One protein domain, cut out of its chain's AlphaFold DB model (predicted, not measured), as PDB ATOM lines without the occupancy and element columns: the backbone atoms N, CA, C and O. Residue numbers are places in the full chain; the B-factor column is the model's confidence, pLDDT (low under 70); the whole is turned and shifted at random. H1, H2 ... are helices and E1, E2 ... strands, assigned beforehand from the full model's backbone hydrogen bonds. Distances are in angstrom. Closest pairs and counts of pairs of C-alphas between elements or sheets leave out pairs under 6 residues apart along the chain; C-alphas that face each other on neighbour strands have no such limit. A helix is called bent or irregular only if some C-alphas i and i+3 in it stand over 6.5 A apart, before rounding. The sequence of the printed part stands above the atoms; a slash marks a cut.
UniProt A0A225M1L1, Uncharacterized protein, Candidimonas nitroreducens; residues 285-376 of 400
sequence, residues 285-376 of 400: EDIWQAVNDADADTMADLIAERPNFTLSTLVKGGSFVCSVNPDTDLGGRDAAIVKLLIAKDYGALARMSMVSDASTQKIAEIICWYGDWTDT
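Overview. This is residues 285 to 376 of the 400 residues of an uncharacterized protein of Candidimonas nitroreducens (UniProt A0A225M1L1). Six short helices pack crosswise into a compact cluster, and a small ribbon of two antiparallel strands, E1 and E2, closes one end of it. H3 and H6 each lead straight into one strand of the ribbon; H2 packs across H6, H5 touches both H3 and H6, H4 folds back into H5 as a helical hairpin, and H1 packs on the outside of H3. The printed part has 92 residues, with named elements in the order H1, H2, H3, E1, H4, H5, H6, E2, and its class is mostly helix. It is compact, with a radius of gyration of the C-alphas of 11.7 A, and spans 35 by 29 by 21 A.

Along the chain. Strand E1, residues 318 to 322, is 12.7 A long, and strand E2, residues 371 to 375, is 12.6 A long and ends with C-alpha 375 at (44.618, 10.736, -0.404). H6, residues 357 to 370, is the longest helix at 19.5 A; it is neither bent nor irregular, but only just: C-alphas 367 and 370 are 6.0 A apart. H3, residues 307 to 317, measures 15.6 A, and H4, residues 332 to 342, measures 15.4 A. H2, residues 296 to 305, measures 14.1 A. H1 is residues 285 to 292, with C-alpha 285 at (45.476, 7.491, -9.928), and H5 is residues 346 to 353.

Arrangement. E1 and E2 are antiparallel neighbours at 148 degrees, with N 321 and O 372 2.8 A apart and N 319 and O 374 2.9 A apart, within hydrogen-bond range. The closest C-alphas of E1 and H4 are those of Phe 320 and Ile 342, 5.6 A. H6 touches H2 at a steep tilt of 45 degrees, opposite ways, closest at the C-alphas of Ala 300 and Ala 364, 5.0 A. With residues 362 to 366 alone H6 touches H4, closest at the C-alphas of Ile 337 and Ile 363, 6.6 A. H5 touches H3 at a steep tilt of 38 degrees, opposite ways, closest at the C-alphas of Pro 307 and Ala 350, 5.0 A. H4 and H5 form a helical hairpin at a shallow tilt of 29 degrees, closest at the C-alphas of Leu 340 and Leu 349, 6.7 A. H1 touches H3, closest at the C-alphas of Trp 288 and Thr 313, 5.9 A, and is apart from H4 and H5. In the six helices every O i to N i+4 pair is within hydrogen-bond range.

Size, cuts and confidence. The two C-alphas farthest apart are those of Asp 286 and Thr 328, 35.1 A. The printed part has no cut and no long link; E1 to H4, with 9 residues between them, is short, and the other links are tight. The mean pLDDT of the printed part is 78.4, and 20 residues are under 70, among them 285 to 287, 304 to 306 and 355 to 359.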
ATOM      1  N   GLU A 285      45.136   6.229 -10.608       57.91
ATOM      2  CA  GLU A 285      45.476   7.491  -9.928       57.91
ATOM      3  C   GLU A 285      45.201   8.719 -10.816       57.91
ATOM      4  O   GLU A 285      44.504   9.644 -10.394       57.91
ATOM      5  N   ASP A 286      45.617   8.678 -12.089       64.88
ATOM      6  CA  ASP A 286      45.333   9.735 -13.075       64.88
ATOM      7  C   ASP A 286      43.820   9.947 -13.280       64.88
ATOM      8  O   ASP A 286      43.341  11.074 -13.446       64.88
ATOM      9  N   ILE A 287      43.041   8.859 -13.257       67.25
ATOM     10  CA  ILE A 287      41.578   8.911 -13.369       67.25
ATOM     11  C   ILE A 287      40.960   9.503 -12.104       67.25
ATOM     12  O   ILE A 287      40.021  10.293 -12.204       67.25
ATOM     13  N   TRP A 288      41.451   9.124 -10.923       82.38
ATOM     14  CA  TRP A 288      40.947   9.672  -9.671       82.38
ATOM     15  C   TRP A 288      41.187  11.175  -9.583       82.38
ATOM     16  O   TRP A 288      40.236  11.916  -9.335       82.38
ATOM     17  N   GLN A 289      42.408  11.626  -9.884       74.88
ATOM     18  CA  GLN A 289      42.767  13.040  -9.873       74.88
ATOM     19  C   GLN A 289      41.906  13.839 -10.862       74.88
ATOM     20  O   GLN A 289      41.347  14.872 -10.504       74.88
ATOM     21  N   ALA A 290      41.699  13.320 -12.077       68.25
ATOM     22  CA  ALA A 290      40.852  13.970 -13.076       68.25
ATOM     23  C   ALA A 290      39.377  14.086 -12.649       68.25
ATOM     24  O   ALA A 290      38.711  15.057 -13.007       68.25
ATOM     25  N   VAL A 291      38.850  13.107 -11.905       76.94
ATOM     26  CA  VAL A 291      37.488  13.180 -11.355       76.94
ATOM     27  C   VAL A 291      37.437  14.127 -10.153       76.94
ATOM     28  O   VAL A 291      36.472  14.873 -10.024       76.94
ATOM     29  N   ASN A 292      38.459  14.128  -9.297       82.25
ATOM     30  CA  ASN A 292      38.549  14.995  -8.122       82.25
ATOM     31  C   ASN A 292      38.685  16.487  -8.492       82.25
ATOM     32  O   ASN A 292      38.087  17.338  -7.840       82.25
ATOM     33  N   ASP A 293      39.390  16.796  -9.583       77.88
ATOM     34  CA  ASP A 293      39.605  18.166 -10.074       77.88
ATOM     35  C   ASP A 293      38.421  18.736 -10.882       77.88
ATOM     36  O   ASP A 293      38.473  19.876 -11.356       77.88
ATOM     37  N   ALA A 294      37.353  17.958 -11.079       70.31
ATOM     38  CA  ALA A 294      36.193  18.400 -11.842       70.31
ATOM     39  C   ALA A 294      35.395  19.487 -11.098       70.31
ATOM     40  O   ALA A 294      35.119  19.394  -9.900       70.31
ATOM     41  N   ASP A 295      34.961  20.514 -11.838       79.75
ATOM     42  CA  ASP A 295      34.011  21.501 -11.327       79.75
ATOM     43  C   ASP A 295      32.616  20.883 -11.100       79.75
ATOM     44  O   ASP A 295      32.322  19.784 -11.569       79.75
ATOM     45  N   ALA A 296      31.740  21.593 -10.385       65.69
ATOM     46  CA  ALA A 296      30.433  21.068  -9.981       65.69
ATOM     47  C   ALA A 296      29.522  20.682 -11.161       65.69
ATOM     48  O   ALA A 296      28.764  19.719 -11.041       65.69
ATOM     49  N   ASP A 297      29.595  21.387 -12.291       59.06
ATOM     50  CA  ASP A 297      28.766  21.083 -13.460       59.06
ATOM     51  C   ASP A 297      29.327  19.857 -14.192       59.06
ATOM     52  O   ASP A 297      28.595  18.910 -14.480       59.06
ATOM     53  N   THR A 298      30.650  19.803 -14.373       67.50
ATOM     54  CA  THR A 298      31.339  18.627 -14.922       67.50
ATOM     55  C   THR A 298      31.116  17.389 -14.043       67.50
ATOM     56  O   THR A 298      30.857  16.297 -14.546       67.50
ATOM     57  N   MET A 299      31.157  17.537 -12.720       83.06
ATOM     58  CA  MET A 299      30.876  16.468 -11.761       83.06
ATOM     59  C   MET A 299      29.419  15.995 -11.848       83.06
ATOM     60  O   MET A 299      29.158  14.793 -11.786       83.06
ATOM     61  N   ALA A 300      28.462  16.911 -12.023       63.44
ATOM     62  CA  ALA A 300      27.058  16.558 -12.211       63.44
ATOM     63  C   ALA A 300      26.863  15.734 -13.488       63.44
ATOM     64  O   ALA A 300      26.200  14.696 -13.437       63.44
ATOM     65  N   ASP A 301      27.508  16.127 -14.586       63.22
ATOM     66  CA  ASP A 301      27.490  15.379 -15.843       63.22
ATOM     67  C   ASP A 301      28.126  13.989 -15.674       63.22
ATOM     68  O   ASP A 301      27.526  12.973 -16.032       63.22
ATOM     69  N   LEU A 302      29.289  13.897 -15.022       73.19
ATOM     70  CA  LEU A 302      29.956  12.619 -14.746       73.19
ATOM     71  C   LEU A 302      29.109  11.688 -13.863       73.19
ATOM     72  O   LEU A 302      29.098  10.468 -14.070       73.19
ATOM     73  N   ILE A 303      28.399  12.227 -12.870       78.94
ATOM     74  CA  ILE A 303      27.495  11.452 -12.009       78.94
ATOM     75  C   ILE A 303      26.217  11.071 -12.766       78.94
ATOM     76  O   ILE A 303      25.709   9.971 -12.554       78.94
ATOM     77  N   ALA A 304      25.690  11.929 -13.642       65.44
ATOM     78  CA  ALA A 304      24.513  11.630 -14.456       65.44
ATOM     79  C   ALA A 304      24.800  10.505 -15.460       65.44
ATOM     80  O   ALA A 304      24.000   9.580 -15.608       65.44
ATOM     81  N   GLU A 305      25.958  10.563 -16.120       62.91
ATOM     82  CA  GLU A 305      26.351   9.614 -17.160       62.91
ATOM     83  C   GLU A 305      26.815   8.270 -16.588       62.91
ATOM     84  O   GLU A 305      26.486   7.210 -17.128       62.91
ATOM     85  N   ARG A 306      27.607   8.288 -15.505       62.91
ATOM     86  CA  ARG A 306      28.231   7.081 -14.940       62.91
ATOM     87  C   ARG A 306      28.240   7.093 -13.405       62.91
ATOM     88  O   ARG A 306      29.311   6.986 -12.806       62.91
ATOM     89  N   PRO A 307      27.073   7.106 -12.732       79.25
ATOM     90  CA  PRO A 307      26.987   7.348 -11.288       79.25
ATOM     91  C   PRO A 307      27.816   6.365 -10.462       79.25
ATOM     92  O   PRO A 307      28.576   6.773  -9.592       79.25
ATOM     93  N   ASN A 308      27.734   5.066 -10.765       73.62
ATOM     94  CA  ASN A 308      28.503   4.054 -10.037       73.62
ATOM     95  C   ASN A 308      30.009   4.175 -10.273       73.62
ATOM     96  O   ASN A 308      30.767   3.947  -9.343       73.62
ATOM     97  N   PHE A 309      30.442   4.517 -11.489       80.12
ATOM     98  CA  PHE A 309      31.864   4.662 -11.799       80.12
ATOM     99  C   PHE A 309      32.414   5.892 -11.084       80.12
ATOM    100  O   PHE A 309      33.217   5.728 -10.177       80.12
ATOM    101  N   THR A 310      31.881   7.073 -11.393       83.00
ATOM    102  CA  THR A 310      32.327   8.372 -10.870       83.00
ATOM    103  C   THR A 310      32.347   8.397  -9.342       83.00
ATOM    104  O   THR A 310      33.369   8.720  -8.738       83.00
ATOM    105  N   LEU A 311      31.252   7.973  -8.697       89.19
ATOM    106  CA  LEU A 311      31.168   7.971  -7.236       89.19
ATOM    107  C   LEU A 311      32.068   6.902  -6.610       89.19
ATOM    108  O   LEU A 311      32.642   7.156  -5.557       89.19
ATOM    109  N   SER A 312      32.218   5.725  -7.237       84.62
ATOM    110  CA  SER A 312      33.135   4.702  -6.718       84.62
ATOM    111  C   SER A 312      34.598   5.100  -6.879       84.62
ATOM    112  O   SER A 312      35.372   4.829  -5.971       84.62
ATOM    113  N   THR A 313      34.962   5.756  -7.985       84.38
ATOM    114  CA  THR A 313      36.303   6.288  -8.228       84.38
ATOM    115  C   THR A 313      36.662   7.248  -7.103       84.38
ATOM    116  O   THR A 313      37.601   6.968  -6.366       84.38
ATOM    117  N   LEU A 314      35.849   8.286  -6.875       86.25
ATOM    118  CA  LEU A 314      36.081   9.280  -5.821       86.25
ATOM    119  C   LEU A 314      36.285   8.656  -4.436       86.25
ATOM    120  O   LEU A 314      37.318   8.879  -3.807       86.25
ATOM    121  N   VAL A 315      35.334   7.838  -3.965       84.75
ATOM    122  CA  VAL A 315      35.396   7.302  -2.591       84.75
ATOM    123  C   VAL A 315      36.458   6.217  -2.401       84.75
ATOM    124  O   VAL A 315      36.848   5.943  -1.260       84.75
ATOM    125  N   LYS A 316      36.906   5.566  -3.483       83.25
ATOM    126  CA  LYS A 316      37.985   4.571  -3.430       83.25
ATOM    127  C   LYS A 316      39.364   5.216  -3.440       83.25
ATOM    128  O   LYS A 316      40.205   4.732  -2.696       83.25
ATOM    129  N   GLY A 317      39.575   6.273  -4.225       79.50
ATOM    130  CA  GLY A 317      40.885   6.929  -4.312       79.50
ATOM    131  C   GLY A 317      41.168   7.942  -3.199       79.50
ATOM    132  O   GLY A 317      42.323   8.263  -2.957       79.50
ATOM    133  N   GLY A 318      40.146   8.399  -2.463       82.94
ATOM    134  CA  GLY A 318      40.353   9.327  -1.352       82.94
ATOM    135  C   GLY A 318      39.317   9.224  -0.243       82.94
ATOM    136  O   GLY A 318      38.335   8.476  -0.308       82.94
ATOM    137  N   SER A 319      39.557   9.969   0.830       86.62
ATOM    138  CA  SER A 319      38.617  10.134   1.937       86.62
ATOM    139  C   SER A 319      38.010  11.528   1.896       86.62
ATOM    140  O   SER A 319      38.727  12.519   1.789       86.62
ATOM    141  N   PHE A 320      36.683  11.591   1.981       89.19
ATOM    142  CA  PHE A 320      35.945  12.846   1.974       89.19
ATOM    143  C   PHE A 320      35.992  13.505   3.355       89.19
ATOM    144  O   PHE A 320      35.522  12.924   4.338       89.19
ATOM    145  N   VAL A 321      36.492  14.735   3.414       86.75
ATOM    146  CA  VAL A 321      36.413  15.614   4.580       86.75
ATOM    147  C   VAL A 321      35.464  16.756   4.244       86.75
ATOM    148  O   VAL A 321      35.613  17.422   3.226       86.75
ATOM    149  N   CYS A 322      34.459  16.981   5.090       83.62
ATOM    150  CA  CYS A 322      33.547  18.100   4.892       83.62
ATOM    151  C   CYS A 322      34.130  19.369   5.518       83.62
ATOM    152  O   CYS A 322      34.484  19.361   6.698       83.62
ATOM    153  N   SER A 323      34.177  20.464   4.760       81.25
ATOM    154  CA  SER A 323      34.693  21.758   5.230       81.25
ATOM    155  C   SER A 323      33.763  22.485   6.217       81.25
ATOM    156  O   SER A 323      34.148  23.494   6.812       81.25
ATOM    157  N   VAL A 324      32.545  21.970   6.430       76.56
ATOM    158  CA  VAL A 324      31.517  22.508   7.339       76.56
ATOM    159  C   VAL A 324      30.927  21.404   8.222       76.56
ATOM    160  O   VAL A 324      31.043  20.220   7.902       76.56
ATOM    161  N   ASN A 325      30.268  21.755   9.333       80.25
ATOM    162  CA  ASN A 325      29.625  20.761  10.193       80.25
ATOM    163  C   ASN A 325      28.257  20.353   9.608       80.25
ATOM    164  O   ASN A 325      27.319  21.156   9.619       80.25
ATOM    165  N   PRO A 326      28.077  19.102   9.142       76.44
ATOM    166  CA  PRO A 326      26.855  18.697   8.452       76.44
ATOM    167  C   PRO A 326      25.618  18.664   9.355       76.44
ATOM    168  O   PRO A 326      24.504  18.737   8.843       76.44
ATOM    169  N   ASP A 327      25.780  18.548  10.676       76.12
ATOM    170  CA  ASP A 327      24.651  18.476  11.609       76.12
ATOM    171  C   ASP A 327      24.119  19.861  12.014       76.12
ATOM    172  O   ASP A 327      22.980  19.964  12.475       76.12
ATOM    173  N   THR A 328      24.913  20.926  11.840       76.81
ATOM    174  CA  THR A 328      24.527  22.297  12.220       76.81
ATOM    175  C   THR A 328      24.432  23.263  11.046       76.81
ATOM    176  O   THR A 328      23.635  24.199  11.114       76.81
ATOM    177  N   ASP A 329      25.195  23.034   9.974       69.62
ATOM    178  CA  ASP A 329      25.427  24.036   8.927       69.62
ATOM    179  C   ASP A 329      24.741  23.688   7.593       69.62
ATOM    180  O   ASP A 329      24.647  24.539   6.708       69.62
ATOM    181  N   LEU A 330      24.219  22.461   7.444       75.06
ATOM    182  CA  LEU A 330      23.586  21.968   6.216       75.06
ATOM    183  C   LEU A 330      22.117  21.568   6.421       75.06
ATOM    184  O   LEU A 330      21.694  21.122   7.489       75.06
ATOM    185  N   GLY A 331      21.316  21.692   5.358       79.31
ATOM    186  CA  GLY A 331      19.942  21.187   5.341       79.31
ATOM    187  C   GLY A 331      19.896  19.657   5.404       79.31
ATOM    188  O   GLY A 331      20.822  18.978   4.972       79.31
ATOM    189  N   GLY A 332      18.789  19.078   5.885       75.00
ATOM    190  CA  GLY A 332      18.711  17.633   6.166       75.00
ATOM    191  C   GLY A 332      19.008  16.701   4.980       75.00
ATOM    192  O   GLY A 332      19.481  15.585   5.185       75.00
ATOM    193  N   ARG A 333      18.769  17.148   3.739       77.25
ATOM    194  CA  ARG A 333      19.112  16.387   2.527       77.25
ATOM    195  C   ARG A 333      20.610  16.440   2.213       77.25
ATOM    196  O   ARG A 333      21.191  15.421   1.858       77.25
ATOM    197  N   ASP A 334      21.224  17.597   2.403       85.56
ATOM    198  CA  ASP A 334      22.637  17.859   2.126       85.56
ATOM    199  C   ASP A 334      23.515  17.169   3.181       85.56
ATOM    200  O   ASP A 334      24.467  16.465   2.848       85.56
ATOM    201  N   ALA A 335      23.095  17.227   4.448       82.56
ATOM    202  CA  ALA A 335      23.692  16.471   5.544       82.56
ATOM    203  C   ALA A 335      23.655  14.949   5.302       82.56
ATOM    204  O   ALA A 335      24.585  14.233   5.675       82.56
ATOM    205  N   ALA A 336      22.595  14.433   4.668       85.00
ATOM    206  CA  ALA A 336      22.497  13.015   4.321       85.00
ATOM    207  C   ALA A 336      23.487  12.620   3.213       85.00
ATOM    208  O   ALA A 336      24.093  11.555   3.306       85.00
ATOM    209  N   ILE A 337      23.695  13.477   2.206       90.69
ATOM    210  CA  ILE A 337      24.704  13.261   1.155       90.69
ATOM    211  C   ILE A 337      26.105  13.205   1.777       90.69
ATOM    212  O   ILE A 337      26.837  12.248   1.536       90.69
ATOM    213  N   VAL A 338      26.444  14.168   2.643       89.50
ATOM    214  CA  VAL A 338      27.738  14.204   3.348       89.50
ATOM    215  C   VAL A 338      27.965  12.937   4.175       89.50
ATOM    216  O   VAL A 338      29.037  12.340   4.112       89.50
ATOM    217  N   LYS A 339      26.947  12.459   4.903       89.38
ATOM    218  CA  LYS A 339      27.050  11.219   5.692       89.38
ATOM    219  C   LYS A 339      27.332   9.991   4.824       89.38
ATOM    220  O   LYS A 339      28.114   9.138   5.234       89.38
ATOM    221  N   LEU A 340      26.738   9.907   3.632       91.56
ATOM    222  CA  LEU A 340      27.003   8.814   2.694       91.56
ATOM    223  C   LEU A 340      28.410   8.896   2.082       91.56
ATOM    224  O   LEU A 340      29.042   7.856   1.907       91.56
ATOM    225  N   LEU A 341      28.916  10.105   1.807       92.00
ATOM    226  CA  LEU A 341      30.288  10.325   1.330       92.00
ATOM    227  C   LEU A 341      31.326   9.917   2.387       92.00
ATOM    228  O   LEU A 341      32.234   9.150   2.079       92.00
ATOM    229  N   ILE A 342      31.140  10.334   3.645       87.94
ATOM    230  CA  ILE A 342      32.010   9.949   4.773       87.94
ATOM    231  C   ILE A 342      31.973   8.430   5.003       87.94
ATOM    232  O   ILE A 342      33.006   7.808   5.237       87.94
ATOM    233  N   ALA A 343      30.793   7.813   4.898       88.00
ATOM    234  CA  ALA A 343      30.629   6.365   5.027       88.00
ATOM    235  C   ALA A 343      31.113   5.569   3.797       88.00
ATOM    236  O   ALA A 343      31.052   4.340   3.814       88.00
ATOM    237  N   LYS A 344      31.562   6.251   2.731       90.38
ATOM    238  CA  LYS A 344      31.953   5.669   1.437       90.38
ATOM    239  C   LYS A 344      30.862   4.796   0.790       90.38
ATOM    240  O   LYS A 344      31.161   3.884   0.018       90.38
ATOM    241  N   ASP A 345      29.585   5.088   1.047       87.94
ATOM    242  CA  ASP A 345      28.449   4.365   0.455       87.94
ATOM    243  C   ASP A 345      28.092   4.939  -0.926       87.94
ATOM    244  O   ASP A 345      27.048   5.565  -1.149       87.94
ATOM    245  N   TYR A 346      28.987   4.712  -1.891       85.38
ATOM    246  CA  TYR A 346      28.788   5.132  -3.279       85.38
ATOM    247  C   TYR A 346      27.564   4.471  -3.926       85.38
ATOM    248  O   TYR A 346      26.956   5.053  -4.823       85.38
ATOM    249  N   GLY A 347      27.156   3.284  -3.463       76.31
ATOM    250  CA  GLY A 347      25.969   2.597  -3.967       76.31
ATOM    251  C   GLY A 347      24.678   3.336  -3.608       76.31
ATOM    252  O   GLY A 347      23.774   3.449  -4.439       76.31
ATOM    253  N   ALA A 348      24.572   3.862  -2.386       77.31
ATOM    254  CA  ALA A 348      23.453   4.711  -1.983       77.31
ATOM    255  C   ALA A 348      23.472   6.074  -2.686       77.31
ATOM    256  O   ALA A 348      22.418   6.529  -3.134       77.31
ATOM    257  N   LEU A 349      24.650   6.686  -2.846       82.44
ATOM    258  CA  LEU A 349      24.811   7.936  -3.597       82.44
ATOM    259  C   LEU A 349      24.380   7.779  -5.064       82.44
ATOM    260  O   LEU A 349      23.622   8.605  -5.566       82.44
ATOM    261  N   ALA A 350      24.768   6.682  -5.721       78.94
ATOM    262  CA  ALA A 350      24.393   6.399  -7.105       78.94
ATOM    263  C   ALA A 350      22.882   6.185  -7.272       78.94
ATOM    264  O   ALA A 350      22.272   6.692  -8.208       78.94
ATOM    265  N   ARG A 351      22.235   5.478  -6.336       78.94
ATOM    266  CA  ARG A 351      20.766   5.358  -6.346       78.94
ATOM    267  C   ARG A 351      20.082   6.707  -6.137       78.94
ATOM    268  O   ARG A 351      19.021   6.938  -6.706       78.94
ATOM    269  N   MET A 352      20.668   7.578  -5.317       81.19
ATOM    270  CA  MET A 352      20.121   8.899  -5.024       81.19
ATOM    271  C   MET A 352      20.266   9.871  -6.200       81.19
ATOM    272  O   MET A 352      19.337  10.642  -6.438       81.19
ATOM    273  N   SER A 353      21.370   9.827  -6.954       81.00
ATOM    274  CA  SER A 353      21.533  10.660  -8.155       81.00
ATOM    275  C   SER A 353      20.491  10.307  -9.220       81.00
ATOM    276  O   SER A 353      19.840  11.183  -9.780       81.00
ATOM    277  N   MET A 354      20.197   9.017  -9.387       76.62
ATOM    278  CA  MET A 354      19.206   8.517 -10.347       76.62
ATOM    279  C   MET A 354      17.749   8.927 -10.056       76.62
ATOM    280  O   MET A 354      16.869   8.671 -10.875       76.62
ATOM    281  N   VAL A 355      17.459   9.554  -8.909       64.12
ATOM    282  CA  VAL A 355      16.096   9.991  -8.556       64.12
ATOM    283  C   VAL A 355      15.647  11.195  -9.392       64.12
ATOM    284  O   VAL A 355      14.461  11.323  -9.691       64.12
ATOM    285  N   SER A 356      16.555  12.117  -9.719       67.94
ATOM    286  CA  SER A 356      16.293  13.277 -10.589       67.94
ATOM    287  C   SER A 356      17.573  14.060 -10.854       67.94
ATOM    288  O   SER A 356      18.466  14.075 -10.009       67.94
ATOM    289  N   ASP A 357      17.593  14.839 -11.934       58.91
ATOM    290  CA  ASP A 357      18.700  15.744 -12.280       58.91
ATOM    291  C   ASP A 357      19.048  16.704 -11.132       58.91
ATOM    292  O   ASP A 357      20.213  16.928 -10.824       58.91
ATOM    293  N   ALA A 358      18.040  17.196 -10.402       67.50
ATOM    294  CA  ALA A 358      18.247  18.032  -9.217       67.50
ATOM    295  C   ALA A 358      18.958  17.293  -8.067       67.50
ATOM    296  O   ALA A 358      19.613  17.918  -7.239       67.50
ATOM    297  N   SER A 359      18.811  15.968  -7.989       69.81
ATOM    298  CA  SER A 359      19.516  15.131  -7.008       69.81
ATOM    299  C   SER A 359      20.963  14.912  -7.427       69.81
ATOM    300  O   SER A 359      21.849  15.021  -6.586       69.81
ATOM    301  N   THR A 360      21.203  14.674  -8.718       78.38
ATOM    302  CA  THR A 360      22.547  14.595  -9.301       78.38
ATOM    303  C   THR A 360      23.327  15.890  -9.105       78.38
ATOM    304  O   THR A 360      24.407  15.855  -8.519       78.38
ATOM    305  N   GLN A 361      22.742  17.032  -9.484       78.31
ATOM    306  CA  GLN A 361      23.360  18.348  -9.301       78.31
ATOM    307  C   GLN A 361      23.699  18.598  -7.829       78.31
ATOM    308  O   GLN A 361      24.786  19.059  -7.505       78.31
ATOM    309  N   LYS A 362      22.792  18.239  -6.909       84.38
ATOM    310  CA  LYS A 362      23.023  18.451  -5.478       84.38
ATOM    311  C   LYS A 362      24.183  17.613  -4.937       84.38
ATOM    312  O   LYS A 362      24.931  18.096  -4.096       84.38
ATOM    313  N   ILE A 363      24.342  16.374  -5.404       89.19
ATOM    314  CA  ILE A 363      25.478  15.526  -5.013       89.19
ATOM    315  C   ILE A 363      26.788  16.125  -5.539       89.19
ATOM    316  O   ILE A 363      27.753  16.197  -4.784       89.19
ATOM    317  N   ALA A 364      26.804  16.606  -6.782       85.44
ATOM    318  CA  ALA A 364      27.974  17.238  -7.383       85.44
ATOM    319  C   ALA A 364      28.397  18.529  -6.660       85.44
ATOM    320  O   ALA A 364      29.561  18.682  -6.304       85.44
ATOM    321  N   GLU A 365      27.445  19.411  -6.347       85.50
ATOM    322  CA  GLU A 365      27.698  20.622  -5.554       85.50
ATOM    323  C   GLU A 365      28.279  20.291  -4.171       85.50
ATOM    324  O   GLU A 365      29.213  20.951  -3.721       85.50
ATOM    325  N   ILE A 366      27.765  19.250  -3.501       87.44
ATOM    326  CA  ILE A 366      28.287  18.827  -2.194       87.44
ATOM    327  C   ILE A 366      29.734  18.347  -2.301       87.44
ATOM    328  O   ILE A 366      30.558  18.718  -1.465       87.44
ATOM    329  N   ILE A 367      30.039  17.554  -3.329       89.44
ATOM    330  CA  ILE A 367      31.385  17.036  -3.578       89.44
ATOM    331  C   ILE A 367      32.369  18.177  -3.855       89.44
ATOM    332  O   ILE A 367      33.433  18.198  -3.246       89.44
ATOM    333  N   CYS A 368      32.013  19.129  -4.720       84.12
ATOM    334  CA  CYS A 368      32.951  20.145  -5.205       84.12
ATOM    335  C   CYS A 368      33.053  21.394  -4.311       84.12
ATOM    336  O   CYS A 368      34.073  22.073  -4.341       84.12
ATOM    337  N   TRP A 369      32.007  21.761  -3.560       82.38
ATOM    338  CA  TRP A 369      32.015  22.996  -2.753       82.38
ATOM    339  C   TRP A 369      32.306  22.767  -1.274       82.38
ATOM    340  O   TRP A 369      32.787  23.679  -0.601       82.38
ATOM    341  N   TYR A 370      31.993  21.577  -0.763       81.94
ATOM    342  CA  TYR A 370      32.165  21.250   0.651       81.94
ATOM    343  C   TYR A 370      33.112  20.073   0.889       81.94
ATOM    344  O   TYR A 370      33.349  19.743   2.049       81.94
ATOM    345  N   GLY A 371      33.609  19.431  -0.171       83.00
ATOM    346  CA  GLY A 371      34.533  18.310  -0.090       83.00
ATOM    347  C   GLY A 371      35.985  18.727  -0.201       83.00
ATOM    348  O   GLY A 371      36.401  19.227  -1.239       83.00
ATOM    349  N   ASP A 372      36.753  18.426   0.837       82.81
ATOM    350  CA  ASP A 372      38.203  18.320   0.766       82.81
ATOM    351  C   ASP A 372      38.561  16.831   0.731       82.81
ATOM    352  O   ASP A 372      38.260  16.076   1.661       82.81
ATOM    353  N   TRP A 373      39.166  16.386  -0.366       83.06
ATOM    354  CA  TRP A 373      39.561  14.992  -0.545       83.06
ATOM    355  C   TRP A 373      41.019  14.814  -0.150       83.06
ATOM    356  O   TRP A 373      41.906  15.455  -0.706       83.06
ATOM    357  N   THR A 374      41.260  13.941   0.821       77.56
ATOM    358  CA  THR A 374      42.617  13.552   1.215       77.56
ATOM    359  C   THR A 374      42.933  12.187   0.633       77.56
ATOM    360  O   THR A 374      42.100  11.277   0.756       77.56
ATOM    361  N   ASP A 375      44.130  12.027   0.076       64.75
ATOM    362  CA  ASP A 375      44.618  10.736  -0.404       64.75
ATOM    363  C   ASP A 375      44.465   9.681   0.693       64.75
ATOM    364  O   ASP A 375      44.733   9.921   1.877       64.75
ATOM    365  N   THR A 376      43.976   8.500   0.324       55.94
ATOM    366  CA  THR A 376      44.095   7.349   1.219       55.94
ATOM    367  C   THR A 376      45.577   6.995   1.320       55.94
ATOM    368  O   THR A 376      46.156   6.698   0.276       55.94
TER     369      THR A 376